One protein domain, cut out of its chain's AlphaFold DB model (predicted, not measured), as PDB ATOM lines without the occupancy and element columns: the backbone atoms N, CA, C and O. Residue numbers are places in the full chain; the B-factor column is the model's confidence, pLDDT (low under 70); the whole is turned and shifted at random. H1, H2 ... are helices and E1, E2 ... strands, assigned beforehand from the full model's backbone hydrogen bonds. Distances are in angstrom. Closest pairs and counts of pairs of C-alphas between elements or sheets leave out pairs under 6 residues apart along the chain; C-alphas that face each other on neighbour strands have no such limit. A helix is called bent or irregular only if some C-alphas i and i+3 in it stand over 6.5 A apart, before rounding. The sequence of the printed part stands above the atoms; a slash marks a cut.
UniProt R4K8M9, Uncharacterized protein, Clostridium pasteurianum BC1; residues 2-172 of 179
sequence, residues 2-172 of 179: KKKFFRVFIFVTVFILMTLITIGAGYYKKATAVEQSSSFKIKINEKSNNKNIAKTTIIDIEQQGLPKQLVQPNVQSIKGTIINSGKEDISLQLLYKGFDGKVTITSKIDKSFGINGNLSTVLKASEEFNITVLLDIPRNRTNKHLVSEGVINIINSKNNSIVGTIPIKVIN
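What this domain is: This is residues 2 to 172 of the 179 residues of an uncharacterized protein of Clostridium pasteurianum BC1 (UniProt R4K8M9). A long helix, H1, sticks out like a stalk with residues 2 to 23 from a strand-built body, in which two sheets stand partly face to face. One sheet, E2 E9 E8 E4 E6, is curled like part of a barrel; the other is E1 E3 E7 E5, and the short helix H2 sits by the foot of H1. The 171 printed residues hold two named helices and nine named strands in the order H1 E1 E2 H2 E3 E4 E5 E6 E7 E8 E9; both sheets are mixed, and the class is mixed, helices and strands. The whole is loose, with a radius of gyration of the C-alphas of 21.1 A, and spans 80 by 34 by 27 A, H1 making much of the length.

How they stand to each other: Begin with H1, residues 2 to 37, which with its residues 24 to 35 alone touches H2, residues 62 to 71, at a steep tilt of 46 degrees, opposite ways; the closest C-alphas, of Ala 31 and Gln 64, are 4.6 A apart. H1 only grazes the two sheets. In H1 every O i to N i+4 pair is within hydrogen-bond range, in H2 3 of 6. E1, residues 39 to 44, is parallel to E3, residues 75 to 84; look for N 42 and O 81, 2.9 A. E3 is antiparallel to E7, residues 128 to 136, with N 78 and O 133 at 2.9 A, and E7 to E5, residues 102 to 107, with N 104 and O 134 at 2.8 A. In the other sheet E2, residues 57 to 60, is parallel to E9, residues 161 to 171, with N 59 and O 169 at 2.9 A. E9 and E8, residues 146 to 156, form a hairpin, with N 152 and O 166 at 2.9 A. E8 is antiparallel to E4, residues 90 to 97, with N 95 and O 153 at 2.9 A, and E4 to E6, residues 120 to 123, with N 92 and O 121 at 2.8 A. Between the sheets, the closest C-alphas of E1 and E9, Ile 44 and Val 163, are 6.2 A apart.

Where its parts are: Find C-alpha 2 at (68.456, 100.539, -166.197); from there H1 runs 52.6 A to C-alpha 37 at (60.143, 51.299, -182.579). H2 is irregular: C-alphas 63 and 66 are 9.0 A apart. E3 measures 28.9 A, E7 26.0 A, E8 30.7 A and E9 29.9 A; E9 bends by 54 degrees at residue 164 and ends at C-alpha 171, (75.066, 49.291, -186.354).

The domain as a whole: The two C-alphas farthest apart, of Lys 2 and Asn 49, are 81.5 A apart, and the printed part has no cut. The links E1 to E2 and E5 to E6 are long. Look for pLDDT under 70 at 26 residues, among them 47 to 51 and 108 to 120.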
ATOM      1  N   LYS A   2      67.561 101.722-166.296       61.19
ATOM      2  CA  LYS A   2      68.456 100.539-166.197       61.19
ATOM      3  C   LYS A   2      67.824  99.276-165.569       61.19
ATOM      4  O   LYS A   2      67.975  98.191-166.112       61.19
ATOM      5  N   LYS A   3      67.034  99.411-164.490       69.25
ATOM      6  CA  LYS A   3      66.341  98.270-163.843       69.25
ATOM      7  C   LYS A   3      65.267  97.606-164.725       69.25
ATOM      8  O   LYS A   3      65.056  96.406-164.602       69.25
ATOM      9  N   LYS A   4      64.592  98.359-165.609       74.19
ATOM     10  CA  LYS A   4      63.609  97.796-166.557       74.19
ATOM     11  C   LYS A   4      64.313  97.020-167.673       74.19
ATOM     12  O   LYS A   4      63.918  95.895-167.942       74.19
ATOM     13  N   PHE A   5      65.397  97.567-168.228       79.00
ATOM     14  CA  PHE A   5      66.230  96.867-169.214       79.00
ATOM     15  C   PHE A   5      66.836  95.572-168.663       79.00
ATOM     16  O   PHE A   5      66.781  94.549-169.330       79.00
ATOM     17  N   PHE A   6      67.333  95.586-167.422       83.00
ATOM     18  CA  PHE A   6      67.879  94.385-166.785       83.00
ATOM     19  C   PHE A   6      66.819  93.292-166.579       83.00
ATOM     20  O   PHE A   6      67.080  92.122-166.834       83.00
ATOM     21  N   ARG A   7      65.590  93.666-166.189       83.62
ATOM     22  CA  ARG A   7      64.467  92.717-166.095       83.62
ATOM     23  C   ARG A   7      64.097  92.139-167.458       83.62
ATOM     24  O   ARG A   7      63.935  90.932-167.557       83.62
ATOM     25  N   VAL A   8      63.993  92.972-168.497       88.25
ATOM     26  CA  VAL A   8      63.702  92.508-169.866       88.25
ATOM     27  C   VAL A   8      64.792  91.559-170.358       88.25
ATOM     28  O   VAL A   8      64.468  90.501-170.882       88.25
ATOM     29  N   PHE A   9      66.064  91.885-170.120       90.19
ATOM     30  CA  PHE A   9      67.180  91.004-170.449       90.19
ATOM     31  C   PHE A   9      67.046  89.644-169.753       90.19
ATOM     32  O   PHE A   9      67.058  88.625-170.432       90.19
ATOM     33  N   ILE A  10      66.801  89.621-168.436       90.00
ATOM     34  CA  ILE A  10      66.567  88.373-167.690       90.00
ATOM     35  C   ILE A  10      65.402  87.579-168.290       90.00
ATOM     36  O   ILE A  10      65.542  86.380-168.512       90.00
ATOM     37  N   PHE A  11      64.270  88.224-168.581       91.69
ATOM     38  CA  PHE A  11      63.113  87.545-169.168       91.69
ATOM     39  C   PHE A  11      63.426  86.940-170.536       91.69
ATOM     40  O   PHE A  11      63.065  85.793-170.782       91.69
ATOM     41  N   VAL A  12      64.130  87.671-171.402       91.88
ATOM     42  CA  VAL A  12      64.542  87.176-172.722       91.88
ATOM     43  C   VAL A  12      65.510  86.002-172.577       91.88
ATOM     44  O   VAL A  12      65.323  84.979-173.232       91.88
ATOM     45  N   THR A  13      66.496  86.090-171.681       91.31
ATOM     46  CA  THR A  13      67.439  84.991-171.429       91.31
ATOM     47  C   THR A  13      66.728  83.748-170.893       91.31
ATOM     48  O   THR A  13      66.967  82.652-171.392       91.31
ATOM     49  N   VAL A  14      65.821  83.904-169.924       93.00
ATOM     50  CA  VAL A  14      65.028  82.791-169.372       93.00
ATOM     51  C   VAL A  14      64.127  82.179-170.444       93.00
ATOM     52  O   VAL A  14      64.038  80.957-170.536       93.00
ATOM     53  N   PHE A  15      63.499  83.002-171.284       93.62
ATOM     54  CA  PHE A  15      62.654  82.535-172.379       93.62
ATOM     55  C   PHE A  15      63.443  81.712-173.406       93.62
ATOM     56  O   PHE A  15      63.022  80.614-173.776       93.62
ATOM     57  N   ILE A  16      64.616  82.202-173.820       92.75
ATOM     58  CA  ILE A  16      65.522  81.481-174.726       92.75
ATOM     59  C   ILE A  16      65.964  80.160-174.089       92.75
ATOM     60  O   ILE A  16      65.895  79.116-174.737       92.75
ATOM     61  N   LEU A  17      66.361  80.179-172.813       92.12
ATOM     62  CA  LEU A  17      66.803  78.983-172.100       92.12
ATOM     63  C   LEU A  17      65.688  77.929-172.019       92.12
ATOM     64  O   LEU A  17      65.914  76.767-172.348       92.12
ATOM     65  N   MET A  18      64.469  78.331-171.653       92.44
ATOM     66  CA  MET A  18      63.315  77.428-171.583       92.44
ATOM     67  C   MET A  18      62.924  76.873-172.953       92.44
ATOM     68  O   MET A  18      62.561  75.700-173.069       92.44
ATOM     69  N   THR A  19      63.045  77.685-174.003       89.94
ATOM     70  CA  THR A  19      62.778  77.254-175.378       89.94
ATOM     71  C   THR A  19      63.809  76.213-175.823       89.94
ATOM     72  O   THR A  19      63.427  75.156-176.322       89.94
ATOM     73  N   LEU A  20      65.100  76.443-175.559       87.56
ATOM     74  CA  LEU A  20      66.171  75.481-175.844       87.56
ATOM     75  C   LEU A  20      65.973  74.157-175.096       87.56
ATOM     76  O   LEU A  20      66.091  73.093-175.703       87.56
ATOM     77  N   ILE A  21      65.618  74.209-173.807       85.62
ATOM     78  CA  ILE A  21      65.333  73.010-173.002       85.62
ATOM     79  C   ILE A  21      64.147  72.235-173.589       85.62
ATOM     80  O   ILE A  21      64.228  71.019-173.757       85.62
ATOM     81  N   THR A  22      63.062  72.929-173.939       86.81
ATOM     82  CA  THR A  22      61.848  72.305-174.489       86.81
ATOM     83  C   THR A  22      62.130  71.622-175.826       86.81
ATOM     84  O   THR A  22      61.727  70.476-176.036       86.81
ATOM     85  N   ILE A  23      62.879  72.288-176.710       83.50
ATOM     86  CA  ILE A  23      63.305  71.720-177.992       83.50
ATOM     87  C   ILE A  23      64.191  70.491-177.753       83.50
ATOM     88  O   ILE A  23      63.913  69.422-178.298       83.50
ATOM     89  N   GLY A  24      65.211  70.606-176.897       79.44
ATOM     90  CA  GLY A  24      66.115  69.502-176.568       79.44
ATOM     91  C   GLY A  24      65.379  68.277-176.017       79.44
ATOM     92  O   GLY A  24      65.609  67.157-176.479       79.44
ATOM     93  N   ALA A  25      64.430  68.486-175.101       81.19
ATOM     94  CA  ALA A  25      63.590  67.427-174.547       81.19
ATOM     95  C   ALA A  25      62.704  66.765-175.619       81.19
ATOM     96  O   ALA A  25      62.562  65.540-175.634       81.19
ATOM     97  N   GLY A  26      62.147  67.549-176.548       79.81
ATOM     98  CA  GLY A  26      61.370  67.038-177.678       79.81
ATOM     99  C   GLY A  26      62.185  66.114-178.587       79.81
ATOM    100  O   GLY A  26      61.749  65.001-178.893       79.81
ATOM    101  N   TYR A  27      63.401  66.526-178.961       81.19
ATOM    102  CA  TYR A  27      64.303  65.693-179.763       81.19
ATOM    103  C   TYR A  27      64.757  64.434-179.016       81.19
ATOM    104  O   TYR A  27      64.777  63.358-179.609       81.19
ATOM    105  N   TYR A  28      65.054  64.527-177.716       76.75
ATOM    106  CA  TYR A  28      65.381  63.355-176.895       76.75
ATOM    107  C   TYR A  28      64.211  62.356-176.819       76.75
ATOM    108  O   TYR A  28      64.394  61.141-176.929       76.75
ATOM    109  N   LYS A  29      62.975  62.850-176.691       78.75
ATOM    110  CA  LYS A  29      61.778  61.998-176.719       78.75
ATOM    111  C   LYS A  29      61.599  61.316-178.079       78.75
ATOM    112  O   LYS A  29      61.229  60.149-178.130       78.75
ATOM    113  N   LYS A  30      61.894  62.012-179.179       77.75
ATOM    114  CA  LYS A  30      61.869  61.419-180.525       77.75
ATOM    115  C   LYS A  30      62.937  60.331-180.679       77.75
ATOM    116  O   LYS A  30      62.619  59.242-181.136       77.75
ATOM    117  N   ALA A  31      64.162  60.599-180.236       72.88
ATOM    118  CA  ALA A  31      65.271  59.647-180.237       72.88
ATOM    119  C   ALA A  31      64.940  58.346-179.494       72.88
ATOM    120  O   ALA A  31      65.099  57.245-180.016       72.88
ATOM    121  N   THR A  32      64.412  58.481-178.278       71.06
ATOM    122  CA  THR A  32      63.970  57.332-177.480       71.06
ATOM    123  C   THR A  32      62.760  56.631-178.096       71.06
ATOM    124  O   THR A  32      62.626  55.423-177.947       71.06
ATOM    125  N   ALA A  33      61.889  57.335-178.823       69.00
ATOM    126  CA  ALA A  33      60.800  56.704-179.566       69.00
ATOM    127  C   ALA A  33      61.304  55.857-180.751       69.00
ATOM    128  O   ALA A  33      60.742  54.793-180.997       69.00
ATOM    129  N   VAL A  34      62.376  56.275-181.438       71.94
ATOM    130  CA  VAL A  34      63.003  55.485-182.516       71.94
ATOM    131  C   VAL A  34      63.543  54.161-181.969       71.94
ATOM    132  O   VAL A  34      63.219  53.105-182.503       71.94
ATOM    133  N   GLU A  35      64.240  54.169-180.833       65.75
ATOM    134  CA  GLU A  35      64.656  52.925-180.162       65.75
ATOM    135  C   GLU A  35      63.482  52.024-179.784       65.75
ATOM    136  O   GLU A  35      63.526  50.809-179.947       65.75
ATOM    137  N   GLN A  36      62.397  52.623-179.294       59.81
ATOM    138  CA  GLN A  36      61.201  51.875-178.925       59.81
ATOM    139  C   GLN A  36      60.467  51.291-180.135       59.81
ATOM    140  O   GLN A  36      59.715  50.332-179.965       59.81
ATOM    141  N   SER A  37      60.677  51.848-181.331       59.84
ATOM    142  CA  SER A  37      60.143  51.299-182.579       59.84
ATOM    143  C   SER A  37      60.917  50.065-183.054       59.84
ATOM    144  O   SER A  37      60.306  49.156-183.623       59.84
ATOM    145  N   SER A  38      62.210  49.961-182.718       67.50
ATOM    146  CA  SER A  38      62.991  48.723-182.819       67.50
ATOM    147  C   SER A  38      62.544  47.749-181.730       67.50
ATOM    148  O   SER A  38      63.193  47.580-180.699       67.50
ATOM    149  N   SER A  39      61.384  47.131-181.951       77.56
ATOM    150  CA  SER A  39      60.818  46.132-181.055       77.56
ATOM    151  C   SER A  39      60.833  44.739-181.668       77.56
ATOM    152  O   SER A  39      60.575  44.569-182.861       77.56
ATOM    153  N   PHE A  40      61.125  43.726-180.852       82.38
ATOM    154  CA  PHE A  40      60.968  42.332-181.261       82.38
ATOM    155  C   PHE A  40      59.693  41.735-180.690       82.38
ATOM    156  O   PHE A  40      59.294  42.007-179.561       82.38
ATOM    157  N   LYS A  41      59.079  40.847-181.467       86.44
ATOM    158  CA  LYS A  41      57.970  40.016-181.017       86.44
ATOM    159  C   LYS A  41      58.289  38.572-181.364       86.44
ATOM    160  O   LYS A  41      58.545  38.262-182.525       86.44
ATOM    161  N   ILE A  42      58.289  37.702-180.362       86.75
ATOM    162  CA  ILE A  42      58.559  36.275-180.531       86.75
ATOM    163  C   ILE A  42      57.439  35.464-179.899       86.75
ATOM    164  O   ILE A  42      57.031  35.718-178.768       86.75
ATOM    165  N   LYS A  43      56.928  34.491-180.651       87.38
ATOM    166  CA  LYS A  43      55.992  33.490-180.146       87.38
ATOM    167  C   LYS A  43      56.787  32.229-179.849       87.38
ATOM    168  O   LYS A  43      57.528  31.773-180.713       87.38
ATOM    169  N   ILE A  44      56.659  31.708-178.639       85.50
ATOM    170  CA  ILE A  44      57.311  30.484-178.194       85.50
ATOM    171  C   ILE A  44      56.259  29.401-177.960       85.50
ATOM    172  O   ILE A  44      55.177  29.661-177.433       85.50
ATOM    173  N   ASN A  45      56.582  28.180-178.371       81.38
ATOM    174  CA  ASN A  45      55.792  26.986-178.099       81.38
ATOM    175  C   ASN A  45      56.753  25.828-177.825       81.38
ATOM    176  O   ASN A  45      57.551  25.481-178.694       81.38
ATOM    177  N   GLU A  46      56.657  25.237-176.636       70.44
ATOM    178  CA  GLU A  46      57.519  24.139-176.186       70.44
ATOM    179  C   GLU A  46      57.409  22.886-177.070       70.44
ATOM    180  O   GLU A  46      58.388  22.167-177.239       70.44
ATOM    181  N   LYS A  47      56.249  22.649-177.702       66.62
ATOM    182  CA  LYS A  47      56.011  21.480-178.572       66.62
ATOM    183  C   LYS A  47      56.440  21.698-180.027       66.62
ATOM    184  O   LYS A  47      56.311  20.792-180.848       66.62
ATOM    185  N   SER A  48      56.912  22.895-180.376       61.59
ATOM    186  CA  SER A  48      57.404  23.182-181.723       61.59
ATOM    187  C   SER A  48      58.848  22.696-181.861       61.59
ATOM    188  O   SER A  48      59.760  23.299-181.305       61.59
ATOM    189  N   ASN A  49      59.068  21.648-182.661       53.84
ATOM    190  CA  ASN A  49      60.414  21.181-183.044       53.84
ATOM    191  C   ASN A  49      61.232  22.242-183.808       53.84
ATOM    192  O   ASN A  49      62.451  22.122-183.921       53.84
ATOM    193  N   ASN A  50      60.583  23.298-184.311       53.41
ATOM    194  CA  ASN A  50      61.270  24.467-184.836       53.41
ATOM    195  C   ASN A  50      61.579  25.435-183.692       53.41
ATOM    196  O   ASN A  50      60.666  26.033-183.117       53.41
ATOM    197  N   LYS A  51      62.878  25.607-183.409       63.06
ATOM    198  CA  LYS A  51      63.416  26.685-182.568       63.06
ATOM    199  C   LYS A  51      62.798  28.002-183.042       63.06
ATOM    200  O   LYS A  51      63.017  28.404-184.182       63.06
ATOM    201  N   ASN A  52      61.991  28.649-182.206       77.88
ATOM    202  CA  ASN A  52      61.327  29.893-182.589       77.88
ATOM    203  C   ASN A  52      62.391  30.994-182.705       77.88
ATOM    204  O   ASN A  52      62.973  31.400-181.703       77.88
ATOM    205  N   ILE A  53      62.697  31.459-183.914       79.44
ATOM    206  CA  ILE A  53      63.701  32.508-184.132       79.44
ATOM    207  C   ILE A  53      62.969  33.804-184.474       79.44
ATOM    208  O   ILE A  53      62.191  33.856-185.426       79.44
ATOM    209  N   ALA A  54      63.196  34.849-183.680       78.94
ATOM    210  CA  ALA A  54      62.676  36.177-183.974       78.94
ATOM    211  C   ALA A  54      63.413  36.787-185.175       78.94
ATOM    212  O   ALA A  54      64.572  36.469-185.440       78.94
ATOM    213  N   LYS A  55      62.767  37.729-185.871       81.12
ATOM    214  CA  LYS A  55      63.455  38.558-186.868       81.12
ATOM    215  C   LYS A  55      64.598  39.324-186.192       81.12
ATOM    216  O   LYS A  55      64.417  39.840-185.087       81.12
ATOM    217  N   THR A  56      65.744  39.428-186.866       82.62
ATOM    218  CA  THR A  56      66.882  40.215-186.380       82.62
ATOM    219  C   THR A  56      66.453  41.640-186.083       82.62
ATOM    220  O   THR A  56      65.945  42.346-186.956       82.62
ATOM    221  N   THR A  57      66.658  42.050-184.837       84.06
ATOM    222  CA  THR A  57      66.400  43.418-184.402       84.06
ATOM    223  C   THR A  57      67.635  44.245-184.684       84.06
ATOM    224  O   THR A  57      68.698  43.978-184.127       84.06
ATOM    225  N   ILE A  58      67.495  45.220-185.577       84.44
ATOM    226  CA  ILE A  58      68.576  46.126-185.949       84.44
ATOM    227  C   ILE A  58      68.355  47.448-185.216       84.44
ATOM    228  O   ILE A  58      67.261  48.019-185.259       84.44
ATOM    229  N   ILE A  59      69.395  47.917-184.536       84.25
ATOM    230  CA  ILE A  59      69.447  49.245-183.929       84.25
ATOM    231  C   ILE A  59      70.505  50.037-184.669       84.25
ATOM    232  O   ILE A  59      71.652  49.598-184.750       84.25
ATOM    233  N   ASP A  60      70.126  51.203-185.171       83.19
ATOM    234  CA  ASP A  60      71.060  52.148-185.762       83.19
ATOM    235  C   ASP A  60      71.308  53.307-184.795       83.19
ATOM    236  O   ASP A  60      70.377  54.018-184.409       83.19
ATOM    237  N   ILE A  61      72.566  53.484-184.389       82.56
ATOM    238  CA  ILE A  61      72.980  54.555-183.473       82.56
ATOM    239  C   ILE A  61      72.827  55.933-184.133       82.56
ATOM    240  O   ILE A  61      72.569  56.921-183.442       82.56
ATOM    241  N   GLU A  62      72.954  56.021-185.460       80.50
ATOM    242  CA  GLU A  62      72.852  57.280-186.210       80.50
ATOM    243  C   GLU A  62      71.453  57.904-186.071       80.50
ATOM    244  O   GLU A  62      71.316  59.088-185.752       80.50
ATOM    245  N   GLN A  63      70.413  57.070-186.134       77.94
ATOM    246  CA  GLN A  63      69.011  57.497-186.099       77.94
ATOM    247  C   GLN A  63      68.546  58.005-184.722       77.94
ATOM    248  O   GLN A  63      67.431  58.511-184.575       77.94
ATOM    249  N   GLN A  64      69.394  57.897-183.697       69.56
ATOM    250  CA  GLN A  64      69.085  58.302-182.324       69.56
ATOM    251  C   GLN A  64      69.259  59.801-182.078       69.56
ATOM    252  O   GLN A  64      68.900  60.284-181.008       69.56
ATOM    253  N   GLY A  65      69.761  60.560-183.050       70.75
ATOM    254  CA  GLY A  65      69.885  62.011-182.956       70.75
ATOM    255  C   GLY A  65      70.875  62.508-181.889       70.75
ATOM    256  O   GLY A  65      71.217  61.841-180.910       70.75
ATOM    257  N   LEU A  66      71.320  63.753-182.065       74.56
ATOM    258  CA  LEU A  66      72.391  64.349-181.260       74.56
ATOM    259  C   LEU A  66      72.115  64.394-179.744       74.56
ATOM    260  O   LEU A  66      73.026  64.080-178.980       74.56
ATOM    261  N   PRO A  67      70.905  64.733-179.250       73.81
ATOM    262  CA  PRO A  67      70.705  64.881-177.807       73.81
ATOM    263  C   PRO A  67      70.921  63.584-177.026       73.81
ATOM    264  O   PRO A  67      71.530  63.600-175.959       73.81
ATOM    265  N   LYS A  68      70.461  62.446-177.554       77.94
ATOM    266  CA  LYS A  68      70.666  61.149-176.900       77.94
ATOM    267  C   LYS A  68      72.117  60.692-177.028       77.94
ATOM    268  O   LYS A  68      72.674  60.230-176.038       77.94
ATOM    269  N   GLN A  69      72.744  60.893-178.186       74.25
ATOM    270  CA  GLN A  69      74.172  60.609-178.372       74.25
ATOM    271  C   GLN A  69      75.059  61.419-177.412       74.25
ATOM    272  O   GLN A  69      76.090  60.927-176.972       74.25
ATOM    273  N   LEU A  70      74.657  62.633-177.029       75.25
ATOM    274  CA  LEU A  70      75.394  63.446-176.059       75.25
ATOM    275  C   LEU A  70      75.229  62.947-174.617       75.25
ATOM    276  O   LEU A  70      76.209  62.852-173.883       75.25
ATOM    277  N   VAL A  71      73.997  62.636-174.201       76.50
ATOM    278  CA  VAL A  71      73.706  62.269-172.802       76.50
ATOM    279  C   VAL A  71      74.031  60.797-172.524       76.50
ATOM    280  O   VAL A  71      74.521  60.468-171.446       76.50
ATOM    281  N   GLN A  72      73.761  59.900-173.476       78.06
ATOM    282  CA  GLN A  72      73.919  58.448-173.340       78.06
ATOM    283  C   GLN A  72      74.419  57.800-174.650       78.06
ATOM    284  O   GLN A  72      73.708  56.982-175.235       78.06
ATOM    285  N   PRO A  73      75.649  58.106-175.112       74.75
ATOM    286  CA  PRO A  73      76.181  57.594-176.388       74.75
ATOM    287  C   PRO A  73      76.279  56.065-176.463       74.75
ATOM    288  O   PRO A  73      76.225  55.480-177.539       74.75
ATOM    289  N   ASN A  74      76.442  55.422-175.310       81.12
ATOM    290  CA  ASN A  74      76.821  54.015-175.210       81.12
ATOM    291  C   ASN A  74      75.644  53.084-174.933       81.12
ATOM    292  O   ASN A  74      75.799  51.871-175.018       81.12
ATOM    293  N   VAL A  75      74.488  53.635-174.560       84.38
ATOM    294  CA  VAL A  75      73.370  52.843-174.047       84.38
ATOM    295  C   VAL A  75      72.290  52.728-175.109       84.38
ATOM    296  O   VAL A  75      71.650  53.714-175.484       84.38
ATOM    297  N   GLN A  76      72.077  51.495-175.551       84.81
ATOM    298  CA  GLN A  76      71.100  51.136-176.568       84.81
ATOM    299  C   GLN A  76      69.938  50.397-175.913       84.81
ATOM    300  O   GLN A  76      70.154  49.444-175.163       84.81
ATOM    301  N   SER A  77      68.708  50.840-176.172       84.06
ATOM    302  CA  SER A  77      67.505  50.227-175.603       84.06
ATOM    303  C   SER A  77      66.661  49.535-176.665       84.06
ATOM    304  O   SER A  77      66.395  50.094-177.722       84.06
ATOM    305  N   ILE A  78      66.201  48.325-176.354       84.75
ATOM    306  CA  ILE A  78      65.315  47.529-177.203       84.75
ATOM    307  C   ILE A  78      64.139  47.082-176.360       84.75
ATOM    308  O   ILE A  78      64.324  46.530-175.275       84.75
ATOM    309  N   LYS A  79      62.924  47.255-176.868       86.56
ATOM    310  CA  LYS A  79      61.735  46.655-176.255       86.56
ATOM    311  C   LYS A  79      61.390  45.359-176.963       86.56
ATOM    312  O   LYS A  79      61.579  45.231-178.165       86.56
ATOM    313  N   GLY A  80      60.828  44.403-176.248       86.06
ATOM    314  CA  GLY A  80      60.283  43.239-176.918       86.06
ATOM    315  C   GLY A  80      59.239  42.501-176.122       86.06
ATOM    316  O   GLY A  80      59.107  42.680-174.911       86.06
ATOM    317  N   THR A  81      58.496  41.675-176.842       88.38
ATOM    318  CA  THR A  81      57.376  40.900-176.323       88.38
ATOM    319  C   THR A  81      57.599  39.426-176.633       88.38
ATOM    320  O   THR A  81      57.758  39.036-177.793       88.38
ATOM    321  N   ILE A  82      57.596  38.605-175.589       87.94
ATOM    322  CA  ILE A  82      57.645  37.144-175.662       87.94
ATOM    323  C   ILE A  82      56.232  36.629-175.399       87.94
ATOM    324  O   ILE A  82      55.621  37.016-174.412       87.94
ATOM    325  N   ILE A  83      55.701  35.774-176.268       88.81
ATOM    326  CA  ILE A  83      54.343  35.230-176.139       88.81
ATOM    327  C   ILE A  83      54.410  33.725-176.044       88.81
ATOM    328  O   ILE A  83      54.923  33.084-176.960       88.81
ATOM    329  N   ASN A  84      53.828  33.156-174.997       88.69
ATOM    330  CA  ASN A  84      53.626  31.719-174.928       88.69
ATOM    331  C   ASN A  84      52.382  31.344-175.739       88.69
ATOM    332  O   ASN A  84      51.261  31.501-175.273       88.69
ATOM    333  N   SER A  85      52.562  30.841-176.960       86.50
ATOM    334  CA  SER A  85      51.452  30.333-177.779       86.50
ATOM    335  C   SER A  85      51.125  28.860-177.499       86.50
ATOM    336  O   SER A  85      50.357  28.248-178.241       86.50
ATOM    337  N   GLY A  86      51.754  28.266-176.483       83.75
ATOM    338  CA  GLY A  86      51.444  26.936-175.980       83.75
ATOM    339  C   GLY A  86      50.211  26.920-175.075       83.75
ATOM    340  O   GLY A  86      49.644  27.952-174.715       83.75
ATOM    341  N   LYS A  87      49.799  25.704-174.703       83.94
ATOM    342  CA  LYS A  87      48.693  25.449-173.762       83.94
ATOM    343  C   LYS A  87      49.165  25.228-172.322       83.94
ATOM    344  O   LYS A  87      48.340  25.022-171.442       83.94
ATOM    345  N   GLU A  88      50.475  25.220-172.105       86.12
ATOM    346  CA  GLU A  88      51.113  24.901-170.831       86.12
ATOM    347  C   GLU A  88      52.003  26.067-170.399       86.12
ATOM    348  O   GLU A  88      52.531  26.800-171.240       86.12
ATOM    349  N   ASP A  89      52.161  26.232-169.089       86.94
ATOM    350  CA  ASP A  89      52.991  27.279-168.505       86.94
ATOM    351  C   ASP A  89      54.477  26.941-168.655       86.94
ATOM    352  O   ASP A  89      54.933  25.844-168.298       86.94
ATOM    353  N   ILE A  90      55.249  27.920-169.123       85.69
ATOM    354  CA  ILE A  90      56.670  27.747-169.415       85.69
ATOM    355  C   ILE A  90      57.483  28.577-168.428       85.69
ATOM    356  O   ILE A  90      57.302  29.788-168.314       85.69
ATOM    357  N   SER A  91      58.411  27.927-167.724       86.44
ATOM    358  CA  SER A  91      59.421  28.631-166.929       86.44
ATOM    359  C   SER A  91      60.549  29.055-167.859       86.44
ATOM    360  O   SER A  91      61.151  28.206-168.511       86.44
ATOM    361  N   LEU A  92      60.792  30.354-167.970       85.31
ATOM    362  CA  LEU A  92      61.728  30.944-168.915       85.31
ATOM    363  C   LEU A  92      62.954  31.479-168.197       85.31
ATOM    364  O   LEU A  92      62.836  32.168-167.186       85.31
ATOM    365  N   GLN A  93      64.108  31.247-168.807       86.31
ATOM    366  CA  GLN A  93      65.371  31.888-168.501       86.31
ATOM    367  C   GLN A  93      65.889  32.605-169.748       86.31
ATOM    368  O   GLN A  93      65.982  32.016-170.824       86.31
ATOM    369  N   LEU A  94      66.248  33.879-169.614       86.12
ATOM    370  CA  LEU A  94      66.901  34.629-170.690       86.12
ATOM    371  C   LEU A  94      68.416  34.588-170.513       86.12
ATOM    372  O   LEU A  94      68.917  34.959-169.454       86.12
ATOM    373  N   LEU A  95      69.134  34.171-171.556       86.06
ATOM    374  CA  LEU A  95      70.594  34.123-171.583       86.06
ATOM    375  C   LEU A  95      71.113  34.823-172.837       86.06
ATOM    376  O   LEU A  95      70.735  34.481-173.954       86.06
ATOM    377  N   TYR A  96      71.994  35.801-172.662       87.12
ATOM    378  CA  TYR A  96      72.590  36.554-173.762       87.12
ATOM    379  C   TYR A  96      73.982  36.018-174.116       87.12
ATOM    380  O   TYR A  96      74.715  35.525-173.259       87.12
ATOM    381  N   LYS A  97      74.362  36.114-175.393       88.12
ATOM    382  CA  LYS A  97      75.683  35.716-175.898       88.12
ATOM    383  C   LYS A  97      76.113  36.620-177.054       88.12
ATOM    384  O   LYS A  97      75.286  36.983-177.883       88.12
ATOM    385  N   GLY A  98      77.407  36.927-177.133       85.56
ATOM    386  CA  GLY A  98      78.026  37.615-178.276       85.56
ATOM    387  C   GLY A  98      78.148  39.133-178.145       85.56
ATOM    388  O   GLY A  98      78.966  39.718-178.840       85.56
ATOM    389  N   PHE A  99      77.422  39.768-177.221       85.62
ATOM    390  CA  PHE A  99      77.469  41.222-177.071       85.62
ATOM    391  C   PHE A  99      78.808  41.722-176.524       85.62
ATOM    392  O   PHE A  99      79.259  41.306-175.455       85.62
ATOM    393  N   ASP A 100      79.383  42.697-177.223       78.44
ATOM    394  CA  ASP A 100      80.484  43.515-176.729       78.44
ATOM    395  C   ASP A 100      79.942  44.545-175.725       78.44
ATOM    396  O   ASP A 100      79.522  45.633-176.121       78.44
ATOM    397  N   GLY A 101      79.897  44.201-174.436       79.56
ATOM    398  CA  GLY A 101      79.461  45.123-173.385       79.56
ATOM    399  C   GLY A 101      78.602  44.490-172.296       79.56
ATOM    400  O   GLY A 101      78.451  43.270-172.220       79.56
ATOM    401  N   LYS A 102      78.036  45.334-171.427       84.12
ATOM    402  CA  LYS A 102      77.137  44.879-170.359       84.12
ATOM    403  C   LYS A 102      75.703  44.843-170.875       84.12
ATOM    404  O   LYS A 102      75.188  45.841-171.372       84.12
ATOM    405  N   VAL A 103      75.035  43.707-170.697       83.56
ATOM    406  CA  VAL A 103      73.616  43.540-171.026       83.56
ATOM    407  C   VAL A 103      72.802  43.574-169.743       83.56
ATOM    408  O   VAL A 103      73.077  42.836-168.800       83.56
ATOM    409  N   THR A 104      71.782  44.426-169.702       84.00
ATOM    410  CA  THR A 104      70.802  44.466-168.615       84.00
ATOM    411  C   THR A 104      69.419  44.249-169.200       84.00
ATOM    412  O   THR A 104      68.964  45.026-170.032       84.00
ATOM    413  N   ILE A 105      68.733  43.196-168.774       80.44
ATOM    414  CA  ILE A 105      67.345  42.943-169.161       80.44
ATOM    415  C   ILE A 105      66.467  43.419-168.012       80.44
ATOM    416  O   ILE A 105      66.790  43.169-166.858       80.44
ATOM    417  N   THR A 106      65.381  44.121-168.318       77.75
ATOM    418  CA  THR A 106      64.393  44.606-167.350       77.75
ATOM    419  C   THR A 106      62.982  44.232-167.801       77.75
ATOM    420  O   THR A 106      62.716  44.085-168.992       77.75
ATOM    421  N   SER A 107      62.064  44.064-166.855       75.56
ATOM    422  CA  SER A 107      60.653  43.755-167.086       75.56
ATOM    423  C   SER A 107      59.814  44.583-166.124       75.56
ATOM    424  O   SER A 107      60.260  44.927-165.030       75.56
ATOM    425  N   LYS A 108      58.588  44.919-166.532       68.00
ATOM    426  CA  LYS A 108      57.637  45.622-165.662       68.00
ATOM    427  C   LYS A 108      57.026  44.713-164.594       68.00
ATOM    428  O   LYS A 108      56.577  45.225-163.575       68.00
ATOM    429  N   ILE A 109      56.966  43.406-164.857       59.69
ATOM    430  CA  ILE A 109      56.157  42.448-164.087       59.69
ATOM    431  C   ILE A 109      56.988  41.741-163.010       59.69
ATOM    432  O   ILE A 109      56.439  41.346-161.989       59.69
ATOM    433  N   ASP A 110      58.309  41.648-163.180       56.28
ATOM    434  CA  ASP A 110      59.162  40.886-162.271       56.28
ATOM    435  C   ASP A 110      60.462  41.646-161.973       56.28
ATOM    436  O   ASP A 110      61.188  42.029-162.893       56.28
ATOM    437  N   LYS A 111      60.722  41.914-160.686       53.12
ATOM    438  CA  LYS A 111      61.933  42.598-160.181       53.12
ATOM    439  C   LYS A 111      63.021  41.614-159.746       53.12
ATOM    440  O   LYS A 111      64.057  42.048-159.246       53.12
ATOM    441  N   SER A 112      62.790  40.314-159.932       50.41
ATOM    442  CA  SER A 112      63.700  39.219-159.589       50.41
ATOM    443  C   SER A 112      64.895  39.176-160.555       50.41
ATOM    444  O   SER A 112      65.083  38.228-161.311       50.41
ATOM    445  N   PHE A 113      65.691  40.246-160.588       51.25
ATOM    446  CA  PHE A 113      66.898  40.332-161.402       51.25
ATOM    447  C   PHE A 113      68.064  39.722-160.634       51.25
ATOM    448  O   PHE A 113      68.601  40.322-159.705       51.25
ATOM    449  N   GLY A 114      68.471  38.519-161.043       47.41
ATOM    450  CA  GLY A 114      69.766  37.976-160.656       47.41
ATOM    451  C   GLY A 114      70.891  38.869-161.189       47.41
ATOM    452  O   GLY A 114      70.800  39.420-162.287       47.41
ATOM    453  N   ILE A 115      71.976  38.974-160.425       42.38
ATOM    454  CA  ILE A 115      73.113  39.897-160.619       42.38
ATOM    455  C   ILE A 115      73.842  39.698-161.978       42.38
ATOM    456  O   ILE A 115      74.648  40.531-162.380       42.38
ATOM    457  N   ASN A 116      73.476  38.672-162.758       47.31
ATOM    458  CA  ASN A 116      74.072  38.328-164.056       47.31
ATOM    459  C   ASN A 116      73.135  38.509-165.269       47.31
ATOM    460  O   ASN A 116      73.480  38.088-166.372       47.31
ATOM    461  N   GLY A 117      71.953  39.114-165.100       53.34
ATOM    462  CA  GLY A 117      71.012  39.353-166.208       53.34
ATOM    463  C   GLY A 117      70.192  38.128-166.634       53.34
ATOM    464  O   GLY A 117      69.491  38.186-167.643       53.34
ATOM    465  N   ASN A 118      70.234  37.048-165.847       60.28
ATOM    466  CA  ASN A 118      69.347  35.899-165.999       60.28
ATOM    467  C   ASN A 118      67.992  36.238-165.375       60.28
ATOM    468  O   ASN A 118      67.850  36.280-164.153       60.28
ATOM    469  N   LEU A 119      67.005  36.501-166.224       67.75
ATOM    470  CA  LEU A 119      65.616  36.664-165.816       67.75
ATOM    471  C   LEU A 119      64.965  35.287-165.778       67.75
ATOM    472  O   LEU A 119      64.837  34.673-166.834       67.75
ATOM    473  N   SER A 120      64.589  34.820-164.586       69.75
ATOM    474  CA  SER A 120      63.821  33.588-164.399       69.75
ATOM    475  C   SER A 120      62.382  33.957-164.075       69.75
ATOM    476  O   SER A 120      62.133  34.535-163.023       69.75
ATOM    477  N   THR A 121      61.443  33.649-164.962       77.56
ATOM    478  CA  THR A 121      60.022  33.961-164.750       77.56
ATOM    479  C   THR A 121      59.134  32.875-165.342       77.56
ATOM    480  O   THR A 121      59.561  32.137-166.227       77.56
ATOM    481  N   VAL A 122      57.897  32.763-164.865       83.31
ATOM    482  CA  VAL A 122      56.918  31.816-165.412       83.31
ATOM    483  C   VAL A 122      55.984  32.570-166.344       83.31
ATOM    484  O   VAL A 122      55.296  33.494-165.920       83.31
ATOM    485  N   LEU A 123      55.956  32.165-167.612       83.88
ATOM    486  CA  LEU A 123      55.041  32.696-168.609       83.88
ATOM    487  C   LEU A 123      53.867  31.741-168.788       83.88
ATOM    488  O   LEU A 123      54.036  30.636-169.323       83.88
ATOM    489  N   LYS A 124      52.678  32.160-168.347       87.00
ATOM    490  CA  LYS A 124      51.494  31.308-168.447       87.00
ATOM    491  C   LYS A 124      51.077  31.090-169.895       87.00
ATOM    492  O   LYS A 124      51.456  31.844-170.796       87.00
ATOM    493  N   ALA A 125      50.292  30.046-170.121       86.25
ATOM    494  CA  ALA A 125      49.711  29.764-171.426       86.25
ATOM    495  C   ALA A 125      48.968  30.990-171.994       86.25
ATOM    496  O   ALA A 125      48.146  31.604-171.316       86.25
ATOM    497  N   SER A 126      49.233  31.326-173.259       85.12
ATOM    498  CA  SER A 126      48.649  32.475-173.976       85.12
ATOM    499  C   SER A 126      48.951  33.866-173.397       85.12
ATOM    500  O   SER A 126      48.401  34.849-173.891       85.12
ATOM    501  N   GLU A 127      49.838  33.986-172.404       86.94
ATOM    502  CA  GLU A 127      50.249  35.286-171.871       86.94
ATOM    503  C   GLU A 127      51.404  35.910-172.672       86.94
ATOM    504  O   GLU A 127      52.243  35.234-173.284       86.94
ATOM    505  N   GLU A 128      51.435  37.245-172.649       87.75
ATOM    506  CA  GLU A 128      52.511  38.057-173.204       87.75
ATOM    507  C   GLU A 128      53.407  38.592-172.081       87.75
ATOM    508  O   GLU A 128      52.940  39.090-171.056       87.75
ATOM    509  N   PHE A 129      54.715  38.565-172.309       85.81
ATOM    510  CA  PHE A 129      55.721  39.081-171.400       85.81
ATOM    511  C   PHE A 129      56.559  40.155-172.078       85.81
ATOM    512  O   PHE A 129      57.239  39.905-173.076       85.81
ATOM    513  N   ASN A 130      56.510  41.364-171.526       86.81
ATOM    514  CA  ASN A 130      57.199  42.525-172.073       86.81
ATOM    515  C   ASN A 130      58.527  42.756-171.354       86.81
ATOM    516  O   ASN A 130      58.557  42.950-170.137       86.81
ATOM    517  N   ILE A 131      59.607  42.815-172.127       85.94
ATOM    518  CA  ILE A 131      60.962  43.067-171.643       85.94
ATOM    519  C   ILE A 131      61.577  44.285-172.322       85.94
ATOM    520  O   ILE A 131      61.200  44.689-173.421       85.94
ATOM    521  N   THR A 132      62.531  44.898-171.639       85.62
ATOM    522  CA  THR A 132      63.401  45.940-172.171       85.62
ATOM    523  C   THR A 132      64.843  45.507-171.969       85.62
ATOM    524  O   THR A 132      65.273  45.268-170.843       85.62
ATOM    525  N   VAL A 133      65.582  45.393-173.063       86.00
ATOM    526  CA  VAL A 133      67.005  45.069-173.082       86.00
ATOM    527  C   VAL A 133      67.776  46.377-173.194       86.00
ATOM    528  O   VAL A 133      67.491  47.197-174.063       86.00
ATOM    529  N   LEU A 134      68.735  46.572-172.301       86.88
ATOM    530  CA  LEU A 134      69.689  47.669-172.312       86.88
ATOM    531  C   LEU A 134      71.067  47.087-172.613       86.88
ATOM    532  O   LEU A 134      71.546  46.212-171.890       86.88
ATOM    533  N   LEU A 135      71.686  47.568-173.683       87.12
ATOM    534  CA  LEU A 135      73.041  47.215-174.078       87.12
ATOM    535  C   LEU A 135      73.936  48.416-173.787       87.12
ATOM    536  O   LEU A 135      73.747  49.476-174.380       87.12
ATOM    537  N   ASP A 136      74.880  48.256-172.870       87.69
ATOM    538  CA  ASP A 136      75.926  49.240-172.601       87.69
ATOM    539  C   ASP A 136      77.175  48.860-173.393       87.69
ATOM    540  O   ASP A 136      77.886  47.908-173.055       87.69
ATOM    541  N   ILE A 137      77.384  49.573-174.495       86.12
ATOM    542  CA  ILE A 137      78.410  49.295-175.489       86.12
ATOM    543  C   ILE A 137      79.653  50.148-175.199       86.12
ATOM    544  O   ILE A 137      79.559  51.374-175.096       86.12
ATOM    545  N   PRO A 138      80.853  49.550-175.147       84.94
ATOM    546  CA  PRO A 138      82.099  50.290-175.007       84.94
ATOM    547  C   PRO A 138      82.284  51.385-176.078       84.94
ATOM    548  O   PRO A 138      82.122  51.140-177.274       84.94
ATOM    549  N   ARG A 139      82.722  52.589-175.672       80.44
ATOM    550  CA  ARG A 139      82.946  53.745-176.580       80.44
ATOM    551  C   ARG A 139      83.887  53.458-177.749       80.44
ATOM    552  O   ARG A 139      83.781  54.070-178.802       80.44
ATOM    553  N   ASN A 140      84.839  52.547-177.573       80.12
ATOM    554  CA  ASN A 140      85.780  52.175-178.631       80.12
ATOM    555  C   ASN A 140      85.116  51.378-179.774       80.12
ATOM    556  O   ASN A 140      85.715  51.235-180.839       80.12
ATOM    557  N   ARG A 141      83.895  50.865-179.573       80.69
ATOM    558  CA  ARG A 141      83.124  50.112-180.571       80.69
ATOM    559  C   ARG A 141      82.129  50.970-181.344       80.69
ATOM    560  O   ARG A 141      81.866  50.663-182.501       80.69
ATOM    561  N   THR A 142      81.618  52.056-180.761       79.56
ATOM    562  CA  THR A 142      80.598  52.919-181.394       79.56
ATOM    563  C   THR A 142      81.092  53.612-182.669       79.56
ATOM    564  O   THR A 142      80.286  54.057-183.482       79.56
ATOM    565  N   ASN A 143      82.413  53.662-182.869       80.06
ATOM    566  CA  ASN A 143      83.076  54.222-184.049       80.06
ATOM    567  C   ASN A 143      83.317  53.187-185.171       80.06
ATOM    568  O   ASN A 143      84.204  53.377-186.001       80.06
ATOM    569  N   LYS A 144      82.569  52.080-185.197       83.75
ATOM    570  CA  LYS A 144      82.609  51.064-186.262       83.75
ATOM    571  C   LYS A 144      81.238  50.940-186.926       83.75
ATOM    572  O   LYS A 144      80.238  51.221-186.275       83.75
ATOM    573  N   HIS A 145      81.193  50.487-188.185       84.50
ATOM    574  CA  HIS A 145      79.923  50.206-188.868       84.50
ATOM    575  C   HIS A 145      79.135  49.121-188.124       84.50
ATOM    576  O   HIS A 145      78.003  49.348-187.698       84.50
ATOM    577  N   LEU A 146      79.770  47.970-187.878       85.69
ATOM    578  CA  LEU A 146      79.272  46.968-186.943       85.69
ATOM    579  C   LEU A 146      79.740  47.296-185.524       85.69
ATOM    580  O   LEU A 146      80.921  47.159-185.193       85.69
ATOM    581  N   VAL A 147      78.798  47.712-184.682       85.50
ATOM    582  CA  VAL A 147      79.092  48.145-183.316       85.50
ATOM    583  C   VAL A 147      79.072  46.963-182.350       85.50
ATOM    584  O   VAL A 147      79.999  46.809-181.557       85.50
ATOM    585  N   SER A 148      78.023  46.140-182.405       87.50
ATOM    586  CA  SER A 148      77.860  44.953-181.559       87.50
ATOM    587  C   SER A 148      76.853  43.994-182.196       87.50
ATOM    588  O   SER A 148      75.872  44.432-182.798       87.50
ATOM    589  N   GLU A 149      77.067  42.691-182.061       90.25
ATOM    590  CA  GLU A 149      76.147  41.661-182.545       90.25
ATOM    591  C   GLU A 149      76.043  40.547-181.513       90.25
ATOM    592  O   GLU A 149      77.036  40.107-180.944       90.25
ATOM    593  N   GLY A 150      74.828  40.079-181.258       90.00
ATOM    594  CA  GLY A 150      74.611  39.025-180.288       90.00
ATOM    595  C   GLY A 150      73.223  38.431-180.379       90.00
ATOM    596  O   GLY A 150      72.375  38.832-181.177       90.00
ATOM    597  N   VAL A 151      72.985  37.439-179.534       91.25
ATOM    598  CA  VAL A 151      71.709  36.741-179.448       91.25
ATOM    599  C   VAL A 151      71.245  36.678-178.003       91.25
ATOM    600  O   VAL A 151      72.047  36.502-177.085       91.25
ATOM    601  N   ILE A 152      69.936  36.787-177.806       89.06
ATOM    602  CA  ILE A 152      69.275  36.438-176.550       89.06
ATOM    603  C   ILE A 152      68.554  35.117-176.773       89.06
ATOM    604  O   ILE A 152      67.621  35.029-177.569       89.06
ATOM    605  N   ASN A 153      69.001  34.084-176.076       89.50
ATOM    606  CA  ASN A 153      68.347  32.791-176.045       89.50
ATOM    607  C   ASN A 153      67.314  32.769-174.924       89.50
ATOM    608  O   ASN A 153      67.589  33.158-173.790       89.50
ATOM    609  N   ILE A 154      66.130  32.286-175.268       88.62
ATOM    610  CA  ILE A 154      65.051  31.978-174.347       88.62
ATOM    611  C   ILE A 154      65.147  30.484-174.073       88.62
ATOM    612  O   ILE A 154      64.971  29.665-174.976       88.62
ATOM    613  N   ILE A 155      65.463  30.143-172.835       87.44
ATOM    614  CA  ILE A 155      65.681  28.782-172.365       87.44
ATOM    615  C   ILE A 155      64.498  28.396-171.485       87.44
ATOM    616  O   ILE A 155      64.037  29.203-170.682       87.44
ATOM    617  N   ASN A 156      63.993  27.177-171.626       86.94
ATOM    618  CA  ASN A 156      63.037  26.631-170.677       86.94
ATOM    619  C   ASN A 156      63.787  26.094-169.454       86.94
ATOM    620  O   ASN A 156      64.560  25.144-169.562       86.94
ATOM    621  N   SER A 157      63.546  26.681-168.285       84.06
ATOM    622  CA  SER A 157      64.260  26.356-167.046       84.06
ATOM    623  C   SER A 157      64.017  24.923-166.558       84.06
ATOM    624  O   SER A 157      64.815  24.409-165.782       84.06
ATOM    625  N   LYS A 158      62.933  24.257-166.990       84.88
ATOM    626  CA  LYS A 158      62.617  22.877-166.577       84.88
ATOM    627  C   LYS A 158      63.511  21.842-167.263       84.88
ATOM    628  O   LYS A 158      63.908  20.872-166.631       84.88
ATOM    629  N   ASN A 159      63.796  22.025-168.553       84.81
ATOM    630  CA  ASN A 159      64.510  21.044-169.383       84.81
ATOM    631  C   ASN A 159      65.786  21.603-170.038       84.81
ATOM    632  O   ASN A 159      66.431  20.911-170.822       84.81
ATOM    633  N   ASN A 160      66.141  22.850-169.729       83.81
ATOM    634  CA  ASN A 160      67.296  23.577-170.249       83.81
ATOM    635  C   ASN A 160      67.350  23.675-171.790       83.81
ATOM    636  O   ASN A 160      68.410  23.909-172.374       83.81
ATOM    637  N   SER A 161      66.214  23.492-172.468       85.94
ATOM    638  CA  SER A 161      66.125  23.568-173.928       85.94
ATOM    639  C   SER A 161      65.941  25.010-174.401       85.94
ATOM    640  O   SER A 161      65.270  25.815-173.754       85.94
ATOM    641  N   ILE A 162      66.522  25.354-175.554       87.06
ATOM    642  CA  ILE A 162      66.309  26.663-176.185       87.06
ATOM    643  C   ILE A 162      64.949  26.645-176.885       87.06
ATOM    644  O   ILE A 162      64.787  25.988-177.913       87.06
ATOM    645  N   VAL A 163      63.992  27.401-176.350       87.81
ATOM    646  CA  VAL A 163      62.631  27.538-176.897       87.81
ATOM    647  C   VAL A 163      62.491  28.724-177.850       87.81
ATOM    648  O   VAL A 163      61.550  28.770-178.651       87.81
ATOM    649  N   GLY A 164      63.444  29.660-177.816       87.75
ATOM    650  CA  GLY A 164      63.543  30.704-178.825       87.75
ATOM    651  C   GLY A 164      64.855  31.483-178.821       87.75
ATOM    652  O   GLY A 164      65.619  31.439-177.861       87.75
ATOM    653  N   THR A 165      65.104  32.212-179.905       89.94
ATOM    654  CA  THR A 165      66.313  33.026-180.091       89.94
ATOM    655  C   THR A 165      65.950  34.380-180.686       89.94
ATOM    656  O   THR A 165      65.209  34.462-181.665       89.94
ATOM    657  N   ILE A 166      66.492  35.448-180.107       89.88
ATOM    658  CA  ILE A 166      66.312  36.828-180.554       89.88
ATOM    659  C   ILE A 166      67.681  37.365-180.991       89.88
ATOM    660  O   ILE A 166      68.496  37.714-180.131       89.88
ATOM    661  N   PRO A 167      67.968  37.408-182.303       90.31
ATOM    662  CA  PRO A 167      69.182  38.028-182.806       90.31
ATOM    663  C   PRO A 167      69.068  39.554-182.759       90.31
ATOM    664  O   PRO A 167      68.062  40.132-183.177       90.31
ATOM    665  N   ILE A 168      70.111  40.206-182.252       89.38
ATOM    666  CA  ILE A 168      70.203  41.658-182.125       89.38
ATOM    667  C   ILE A 168      71.510  42.121-182.758       89.38
ATOM    668  O   ILE A 168      72.586  41.616-182.436       89.38
ATOM    669  N   LYS A 169      71.403  43.134-183.615       89.75
ATOM    670  CA  LYS A 169      72.538  43.772-184.270       89.75
ATOM    671  C   LYS A 169      72.485  45.275-184.032       89.75
ATOM    672  O   LYS A 169      71.465  45.911-184.289       89.75
ATOM    673  N   VAL A 170      73.585  45.836-183.552       87.00
ATOM    674  CA  VAL A 170      73.772  47.277-183.386       87.00
ATOM    675  C   VAL A 170      74.745  47.751-184.453       87.00
ATOM    676  O   VAL A 170      75.872  47.254-184.542       87.00
ATOM    677  N   ILE A 171      74.299  48.703-185.261       88.12
ATOM    678  CA  ILE A 171      75.066  49.291-186.354       88.12
ATOM    679  C   ILE A 171      75.181  50.802-186.182       88.12
ATOM    680  O   ILE A 171      74.408  51.431-185.461       88.12
ATOM    681  N   ASN A 172      76.156  51.378-186.869       85.81
ATOM    682  CA  ASN A 172      76.282  52.811-187.055       85.81
ATOM    683  C   ASN A 172      76.360  53.090-188.557       85.81
ATOM    684  O   ASN A 172      77.419  52.946-189.171       85.81
TER     685      ASN A 172